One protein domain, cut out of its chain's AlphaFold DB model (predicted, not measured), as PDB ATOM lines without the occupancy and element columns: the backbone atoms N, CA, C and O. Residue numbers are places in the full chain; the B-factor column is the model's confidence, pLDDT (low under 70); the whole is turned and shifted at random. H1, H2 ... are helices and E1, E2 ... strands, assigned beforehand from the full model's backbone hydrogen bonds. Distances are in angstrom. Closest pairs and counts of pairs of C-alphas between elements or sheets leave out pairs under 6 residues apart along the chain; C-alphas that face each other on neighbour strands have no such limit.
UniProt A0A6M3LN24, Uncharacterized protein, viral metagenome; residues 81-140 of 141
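Overview. This is residues 81 to 140 of the 141 residues of an uncharacterized protein of viral metagenome (UniProt A0A6M3LN24). A narrow, strongly twisted sheet of three strands has one helix, H1, along one face and its other face bare; beyond one end the small hairpin of E2 and E3 lengthens the whole. The 60 printed residues hold five named strands and one named helix, in the order E1 E2 E3 H1 E4 E5, of mixed class; both sheets, E1 - E5 - E4 and E2 - E3, are antiparallel. The whole is only just loose, close to compact, with a radius of gyration of the C-alphas of 12.7 A, and only just elongated, spanning 43 by 22 by 15 A.

Arrangement. E1, residues 81 to 89, is an edge strand and antiparallel to the inner strand E5, residues 131 to 139, at 161 degrees, with N 83 and O 136 2.9 A apart, within hydrogen-bond range. E1 bends by 60 degrees at residue 85 and runs on, at 77 degrees, into E2, residues 91 to 95. E2 forms a hairpin with E3, residues 98 to 102, with N 95 and O 98 2.8 A apart, within hydrogen-bond range. H1, residues 105 to 117, is on the three-stranded sheet at a height of 9.9 A, over E5 and, only just, with 3 C-alphas, over E1. It runs along the strands, at 12 degrees to E5 on the local plane; the closest C-alphas of H1 and E5, Ile 111 and Ile 134, are 7.6 A apart. In H1 every O i to N i+4 pair is within hydrogen-bond range. E4, residues 122 to 126, the other edge strand, forms a hairpin with E5, with N 122 and O 135 2.8 A apart, within hydrogen-bond range. E2 and H1 are apart.

Along the chain. E1 begins at C-alpha 81 (-3.092, 49.158, 35.784) and is 22.9 A long. E2 measures 12.2 A, E3 12.4 A and E4 13.0 A. H1, 18.2 A, begins at C-alpha 105 (-30.352, 45.161, 25.386). E5, 24.8 A, ends at C-alpha 139 (-1.209, 54.981, 32.298).

Size, cuts and confidence. The two C-alphas farthest apart, Ser 96 and Glu 140, are 43.6 A apart. The printed part has no cut, its links are tight, and no printed residue is under 70 in pLDDT.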
ATOM      1  N   ALA A  81      -2.049  50.016  35.236       89.44
ATOM      2  CA  ALA A  81      -3.092  49.158  35.784       89.44
ATOM      3  C   ALA A  81      -4.412  49.375  35.038       89.44
ATOM      4  O   ALA A  81      -4.648  50.440  34.472       89.44
ATOM      5  N   TRP A  82      -5.287  48.375  35.071       89.50
ATOM      6  CA  TRP A  82      -6.677  48.521  34.652       89.50
ATOM      7  C   TRP A  82      -7.521  48.770  35.894       89.50
ATOM      8  O   TRP A  82      -7.517  47.972  36.830       89.50
ATOM      9  N   LYS A  83      -8.198  49.917  35.938       92.06
ATOM     10  CA  LYS A  83      -9.062  50.284  37.056       92.06
ATOM     11  C   LYS A  83     -10.499  49.941  36.729       92.06
ATOM     12  O   LYS A  83     -11.052  50.467  35.766       92.06
ATOM     13  N   GLU A  84     -11.120  49.130  37.575       92.38
ATOM     14  CA  GLU A  84     -12.549  48.857  37.491       92.38
ATOM     15  C   GLU A  84     -13.362  50.128  37.757       92.38
ATOM     16  O   GLU A  84     -13.153  50.852  38.733       92.38
ATOM     17  N   VAL A  85     -14.317  50.386  36.871       92.25
ATOM     18  CA  VAL A  85     -15.201  51.549  36.953       92.25
ATOM     19  C   VAL A  85     -16.656  51.138  37.116       92.25
ATOM     20  O   VAL A  85     -17.457  51.869  37.707       92.25
ATOM     21  N   LYS A  86     -17.028  49.974  36.582       90.62
ATOM     22  CA  LYS A  86     -18.388  49.461  36.690       90.62
ATOM     23  C   LYS A  86     -18.400  47.949  36.568       90.62
ATOM     24  O   LYS A  86     -17.732  47.390  35.708       90.62
ATOM     25  N   ARG A  87     -19.273  47.327  37.350       93.06
ATOM     26  CA  ARG A  87     -19.536  45.892  37.330       93.06
ATOM     27  C   ARG A  87     -21.024  45.638  37.437       93.06
ATOM     28  O   ARG A  87     -21.742  46.372  38.125       93.06
ATOM     29  N   PHE A  88     -21.515  44.646  36.706       91.56
ATOM     30  CA  PHE A  88     -22.888  44.184  36.864       91.56
ATOM     31  C   PHE A  88     -23.081  42.759  36.353       91.56
ATOM     32  O   PHE A  88     -22.439  42.326  35.400       91.56
ATOM     33  N   ARG A  89     -24.045  42.062  36.955       88.00
ATOM     34  CA  ARG A  89     -24.392  40.688  36.600       88.00
ATOM     35  C   ARG A  89     -25.049  40.586  35.228       88.00
ATOM     36  O   ARG A  89     -25.921  41.391  34.884       88.00
ATOM     37  N   VAL A  90     -24.656  39.570  34.471       88.81
ATOM     38  CA  VAL A  90     -25.250  39.219  33.180       88.81
ATOM     39  C   VAL A  90     -26.094  37.962  33.272       88.81
ATOM     40  O   VAL A  90     -25.937  37.129  34.162       88.81
ATOM     41  N   GLY A  91     -27.041  37.851  32.341       82.38
ATOM     42  CA  GLY A  91     -27.868  36.663  32.230       82.38
ATOM     43  C   GLY A  91     -27.053  35.508  31.662       82.38
ATOM     44  O   GLY A  91     -26.272  35.685  30.728       82.38
ATOM     45  N   VAL A  92     -27.277  34.311  32.186       80.56
ATOM     46  CA  VAL A  92     -26.765  33.073  31.599       80.56
ATOM     47  C   VAL A  92     -27.914  32.392  30.871       80.56
ATOM     48  O   VAL A  92     -29.007  32.252  31.418       80.56
ATOM     49  N   ARG A  93     -27.690  31.982  29.623       80.06
ATOM     50  CA  ARG A  93     -28.674  31.241  28.827       80.06
ATOM     51  C   ARG A  93     -28.047  29.960  28.293       80.06
ATOM     52  O   ARG A  93     -26.903  29.979  27.851       80.06
ATOM     53  N   MET A  94     -28.815  28.874  28.272       78.38
ATOM     54  CA  MET A  94     -28.420  27.652  27.571       78.38
ATOM     55  C   MET A  94     -28.358  27.907  26.055       78.38
ATOM     56  O   MET A  94     -29.343  28.339  25.448       78.38
ATOM     57  N   GLY A  95     -27.192  27.681  25.460       76.06
ATOM     58  CA  GLY A  95     -26.952  27.626  24.021       76.06
ATOM     59  C   GLY A  95     -26.735  26.187  23.548       76.06
ATOM     60  O   GLY A  95     -26.677  25.256  24.347       76.06
ATOM     61  N   SER A  96     -26.591  25.998  22.236       74.00
ATOM     62  CA  SER A  96     -26.358  24.675  21.630       74.00
ATOM     63  C   SER A  96     -25.024  24.033  22.034       74.00
ATOM     64  O   SER A  96     -24.876  22.825  21.898       74.00
ATOM     65  N   GLN A  97     -24.074  24.820  22.548       80.75
ATOM     66  CA  GLN A  97     -22.765  24.369  23.038       80.75
ATOM     67  C   GLN A  97     -22.612  24.538  24.564       80.75
ATOM     68  O   GLN A  97     -21.498  24.600  25.075       80.75
ATOM     69  N   GLY A  98     -23.725  24.636  25.302       80.81
ATOM     70  CA  GLY A  98     -23.735  24.821  26.757       80.81
ATOM     71  C   GLY A  98     -24.092  26.243  27.191       80.81
ATOM     72  O   GLY A  98     -24.682  27.016  26.436       80.81
ATOM     73  N   PHE A  99     -23.785  26.592  28.440       77.38
ATOM     74  CA  PHE A  99     -24.140  27.898  28.998       77.38
ATOM     75  C   PHE A  99     -23.344  29.032  28.346       77.38
ATOM     76  O   PHE A  99     -22.119  29.017  28.306       77.38
ATOM     77  N   THR A 100     -24.052  30.047  27.858       80.75
ATOM     78  CA  THR A 100     -23.467  31.257  27.274       80.75
ATOM     79  C   THR A 100     -23.901  32.473  28.083       80.75
ATOM     80  O   THR A 100     -25.089  32.648  28.373       80.75
ATOM     81  N   MET A 101     -22.945  33.339  28.420       82.81
ATOM     82  CA  MET A 101     -23.246  34.641  29.009       82.81
ATOM     83  C   MET A 101     -23.851  35.552  27.948       82.81
ATOM     84  O   MET A 101     -23.316  35.692  26.849       82.81
ATOM     85  N   LYS A 102     -24.995  36.155  28.264       84.56
ATOM     86  CA  LYS A 102     -25.693  37.080  27.377       84.56
ATOM     87  C   LYS A 102     -25.924  38.409  28.068       84.56
ATOM     88  O   LYS A 102     -26.477  38.496  29.166       84.56
ATOM     89  N   VAL A 103     -25.552  39.461  27.357       86.94
ATOM     90  CA  VAL A 103     -25.909  40.829  27.702       86.94
ATOM     91  C   VAL A 103     -27.279  41.109  27.087       86.94
ATOM     92  O   VAL A 103     -27.476  40.915  25.890       86.94
ATOM     93  N   THR A 104     -28.248  41.518  27.905       86.31
ATOM     94  CA  THR A 104     -29.554  41.986  27.412       86.31
ATOM     95  C   THR A 104     -29.410  43.358  26.756       86.31
ATOM     96  O   THR A 104     -28.441  44.065  27.026       86.31
ATOM     97  N   ASP A 105     -30.392  43.811  25.977       86.50
ATOM     98  CA  ASP A 105     -30.352  45.161  25.386       86.50
ATOM     99  C   ASP A 105     -30.152  46.261  26.439       86.50
ATOM    100  O   ASP A 105     -29.396  47.212  26.228       86.50
ATOM    101  N   GLY A 106     -30.767  46.101  27.617       86.00
ATOM    102  CA  GLY A 106     -30.539  46.977  28.766       86.00
ATOM    103  C   GLY A 106     -29.092  46.931  29.269       86.00
ATOM    104  O   GLY A 106     -28.503  47.976  29.541       86.00
ATOM    105  N   GLY A 107     -28.484  45.744  29.336       85.38
ATOM    106  CA  GLY A 107     -27.060  45.583  29.641       85.38
ATOM    107  C   GLY A 107     -26.159  46.252  28.600       85.38
ATOM    108  O   GLY A 107     -25.244  46.985  28.963       85.38
ATOM    109  N   THR A 108     -26.471  46.105  27.312       89.00
ATOM    110  CA  THR A 108     -25.712  46.715  26.212       89.00
ATOM    111  C   THR A 108     -25.760  48.236  26.298       89.00
ATOM    112  O   THR A 108     -24.727  48.894  26.185       89.00
ATOM    113  N   ARG A 109     -26.933  48.815  26.592       90.06
ATOM    114  CA  ARG A 109     -27.068  50.257  26.862       90.06
ATOM    115  C   ARG A 109     -26.212  50.696  28.051       90.06
ATOM    116  O   ARG A 109     -25.603  51.758  27.994       90.06
ATOM    117  N   ARG A 110     -26.118  49.884  29.112       88.12
ATOM    118  CA  ARG A 110     -25.281  50.185  30.289       88.12
ATOM    119  C   ARG A 110     -23.784  50.135  29.995       88.12
ATOM    120  O   ARG A 110     -23.069  50.906  30.637       88.12
ATOM    121  N   ILE A 111     -23.341  49.248  29.099       89.50
ATOM    122  CA  ILE A 111     -21.950  49.172  28.621       89.50
ATOM    123  C   ILE A 111     -21.643  50.404  27.777       89.50
ATOM    124  O   ILE A 111     -20.720  51.139  28.104       89.50
ATOM    125  N   ARG A 112     -22.473  50.690  26.765       89.94
ATOM    126  CA  ARG A 112     -22.302  51.865  25.896       89.94
ATOM    127  C   ARG A 112     -22.259  53.162  26.698       89.94
ATOM    128  O   ARG A 112     -21.278  53.877  26.610       89.94
ATOM    129  N   ALA A 113     -23.216  53.378  27.601       90.00
ATOM    130  CA  ALA A 113     -23.229  54.562  28.459       90.00
ATOM    131  C   ALA A 113     -22.005  54.660  29.391       90.00
ATOM    132  O   ALA A 113     -21.589  55.758  29.752       90.00
ATOM    133  N   ALA A 114     -21.434  53.528  29.822       88.88
ATOM    134  CA  ALA A 114     -20.188  53.549  30.582       88.88
ATOM    135  C   ALA A 114     -19.008  53.937  29.684       88.88
ATOM    136  O   ALA A 114     -18.196  54.758  30.083       88.88
ATOM    137  N   CYS A 115     -18.950  53.416  28.465       87.19
ATOM    138  CA  CYS A 115     -17.910  53.754  27.504       87.19
ATOM    139  C   CYS A 115     -17.996  55.190  26.971       87.19
ATOM    140  O   CYS A 115     -16.963  55.821  26.773       87.19
ATOM    141  N   ASP A 116     -19.201  55.748  26.853       89.38
ATOM    142  CA  ASP A 116     -19.405  57.170  26.555       89.38
ATOM    143  C   ASP A 116     -18.906  58.053  27.711       89.38
ATOM    144  O   ASP A 116     -18.318  59.112  27.498       89.38
ATOM    145  N   LYS A 117     -19.120  57.608  28.958       91.44
ATOM    146  CA  LYS A 117     -18.676  58.321  30.163       91.44
ATOM    147  C   LYS A 117     -17.167  58.203  30.399       91.44
ATOM    148  O   LYS A 117     -16.568  59.125  30.951       91.44
ATOM    149  N   TYR A 118     -16.570  57.078  30.018       89.00
ATOM    150  CA  TYR A 118     -15.164  56.760  30.243       89.00
ATOM    151  C   TYR A 118     -14.480  56.410  28.912       89.00
ATOM    152  O   TYR A 118     -14.427  55.236  28.536       89.00
ATOM    153  N   PRO A 119     -13.942  57.415  28.194       83.19
ATOM    154  CA  PRO A 119     -13.229  57.195  26.942       83.19
ATOM    155  C   PRO A 119     -12.047  56.236  27.117       83.19
ATOM    156  O   PRO A 119     -11.257  56.380  28.049       83.19
ATOM    157  N   GLY A 120     -11.917  55.268  26.208       81.56
ATOM    158  CA  GLY A 120     -10.879  54.235  26.289       81.56
ATOM    159  C   GLY A 120     -11.188  53.100  27.272       81.56
ATOM    160  O   GLY A 120     -10.279  52.349  27.617       81.56
ATOM    161  N   CYS A 121     -12.443  52.974  27.721       86.31
ATOM    162  CA  CYS A 121     -12.929  51.797  28.441       86.31
ATOM    163  C   CYS A 121     -12.598  50.499  27.675       86.31
ATOM    164  O   CYS A 121     -12.636  50.446  26.444       86.31
ATOM    165  N   SER A 122     -12.384  49.420  28.415       87.50
ATOM    166  CA  SER A 122     -12.526  48.055  27.915       87.50
ATOM    167  C   SER A 122     -13.545  47.327  28.781       87.50
ATOM    168  O   SER A 122     -13.768  47.702  29.935       87.50
ATOM    169  N   TYR A 123     -14.197  46.304  28.238       89.06
ATOM    170  CA  TYR A 123     -15.053  45.431  29.030       89.06
ATOM    171  C   TYR A 123     -14.746  43.972  28.736       89.06
ATOM    172  O   TYR A 123     -14.453  43.594  27.603       89.06
ATOM    173  N   HIS A 124     -14.854  43.143  29.764       88.69
ATOM    174  CA  HIS A 124     -14.723  41.702  29.637       88.69
ATOM    175  C   HIS A 124     -15.726  40.994  30.552       88.69
ATOM    176  O   HIS A 124     -16.356  41.606  31.419       88.69
ATOM    177  N   PHE A 125     -15.915  39.701  30.308       88.94
ATOM    178  CA  PHE A 125     -16.795  38.858  31.106       88.94
ATOM    179  C   PHE A 125     -15.971  38.095  32.134       88.94
ATOM    180  O   PHE A 125     -15.053  37.361  31.766       88.94
ATOM    181  N   ASP A 126     -16.330  38.239  33.404       88.00
ATOM    182  CA  ASP A 126     -15.859  37.356  34.457       88.00
ATOM    183  C   ASP A 126     -16.752  36.113  34.485       88.00
ATOM    184  O   ASP A 126     -17.916  36.137  34.909       88.00
ATOM    185  N   TYR A 127     -16.187  35.010  33.997       83.75
ATOM    186  CA  TYR A 127     -16.902  33.750  33.879       83.75
ATOM    187  C   TYR A 127     -17.193  33.089  35.231       83.75
ATOM    188  O   TYR A 127     -18.156  32.327  35.329       83.75
ATOM    189  N   ALA A 128     -16.402  33.388  36.266       85.81
ATOM    190  CA  ALA A 128     -16.576  32.810  37.594       85.81
ATOM    191  C   ALA A 128     -17.750  33.466  38.333       85.81
ATOM    192  O   ALA A 128     -18.551  32.781  38.970       85.81
ATOM    193  N   THR A 129     -17.883  34.788  38.209       86.56
ATOM    194  CA  THR A 129     -18.912  35.569  38.919       86.56
ATOM    195  C   THR A 129     -20.158  35.856  38.077       86.56
ATOM    196  O   THR A 129     -21.198  36.225  38.629       86.56
ATOM    197  N   GLN A 130     -20.111  35.597  36.763       88.88
ATOM    198  CA  GLN A 130     -21.179  35.910  35.803       88.88
ATOM    199  C   GLN A 130     -21.431  37.413  35.670       88.88
ATOM    200  O   GLN A 130     -22.574  37.869  35.564       88.88
ATOM    201  N   GLU A 131     -20.356  38.193  35.673       89.56
ATOM    202  CA  GLU A 131     -20.411  39.648  35.633       89.56
ATOM    203  C   GLU A 131     -19.712  40.200  34.395       89.56
ATOM    204  O   GLU A 131     -18.779  39.614  33.853       89.56
ATOM    205  N   VAL A 132     -20.184  41.354  33.934       91.62
ATOM    206  CA  VAL A 132     -19.412  42.214  33.040       91.62
ATOM    207  C   VAL A 132     -18.642  43.189  33.906       91.62
ATOM    208  O   VAL A 132     -19.252  43.901  34.708       91.62
ATOM    209  N   ILE A 133     -17.333  43.242  33.690       92.12
ATOM    210  CA  ILE A 133     -16.427  44.204  34.308       92.12
ATOM    211  C   ILE A 133     -16.033  45.213  33.230       92.12
ATOM    212  O   ILE A 133     -15.674  44.836  32.115       92.12
ATOM    213  N   ILE A 134     -16.163  46.499  33.549       92.25
ATOM    214  CA  ILE A 134     -15.762  47.618  32.697       92.25
ATOM    215  C   ILE A 134     -14.619  48.341  33.390       92.25
ATOM    216  O   ILE A 134     -14.765  48.808  34.526       92.25
ATOM    217  N   GLU A 135     -13.510  48.468  32.680       93.06
ATOM    218  CA  GLU A 135     -12.252  48.975  33.204       93.06
ATOM    219  C   GLU A 135     -11.711  50.096  32.328       93.06
ATOM    220  O   GLU A 135     -11.995  50.172  31.132       93.06
ATOM    221  N   VAL A 136     -10.920  50.975  32.929       91.69
ATOM    222  CA  VAL A 136     -10.235  52.073  32.246       91.69
ATOM    223  C   VAL A 136      -8.734  51.918  32.469       91.69
ATOM    224  O   VAL A 136      -8.325  51.605  33.591       91.69
ATOM    225  N   PRO A 137      -7.903  52.133  31.436       90.19
ATOM    226  CA  PRO A 137      -6.462  52.065  31.595       90.19
ATOM    227  C   PRO A 137      -5.959  53.264  32.404       90.19
ATOM    228  O   PRO A 137      -6.167  54.423  32.041       90.19
ATOM    229  N   GLU A 138      -5.244  52.986  33.486       90.19
ATOM    230  CA  GLU A 138      -4.383  53.954  34.151       90.19
ATOM    231  C   GLU A 138      -3.000  53.861  33.520       90.19
ATOM    232  O   GLU A 138      -2.379  52.803  33.539       90.19
ATOM    233  N   PHE A 139      -2.520  54.954  32.937       87.25
ATOM    234  CA  PHE A 139      -1.209  54.981  32.298       87.25
ATOM    235  C   PHE A 139      -0.105  55.304  33.300       87.25
ATOM    236  O   PHE A 139      -0.332  55.981  34.304       87.25
ATOM    237  N   GLU A 140       1.096  54.823  33.006       86.81
ATOM    238  CA  GLU A 140       2.299  55.282  33.690       86.81
ATOM    239  C   GLU A 140       2.530  56.783  33.449       86.81
ATOM    240  O   GLU A 140       2.082  57.337  32.437       86.81
TER     241      GLU A 140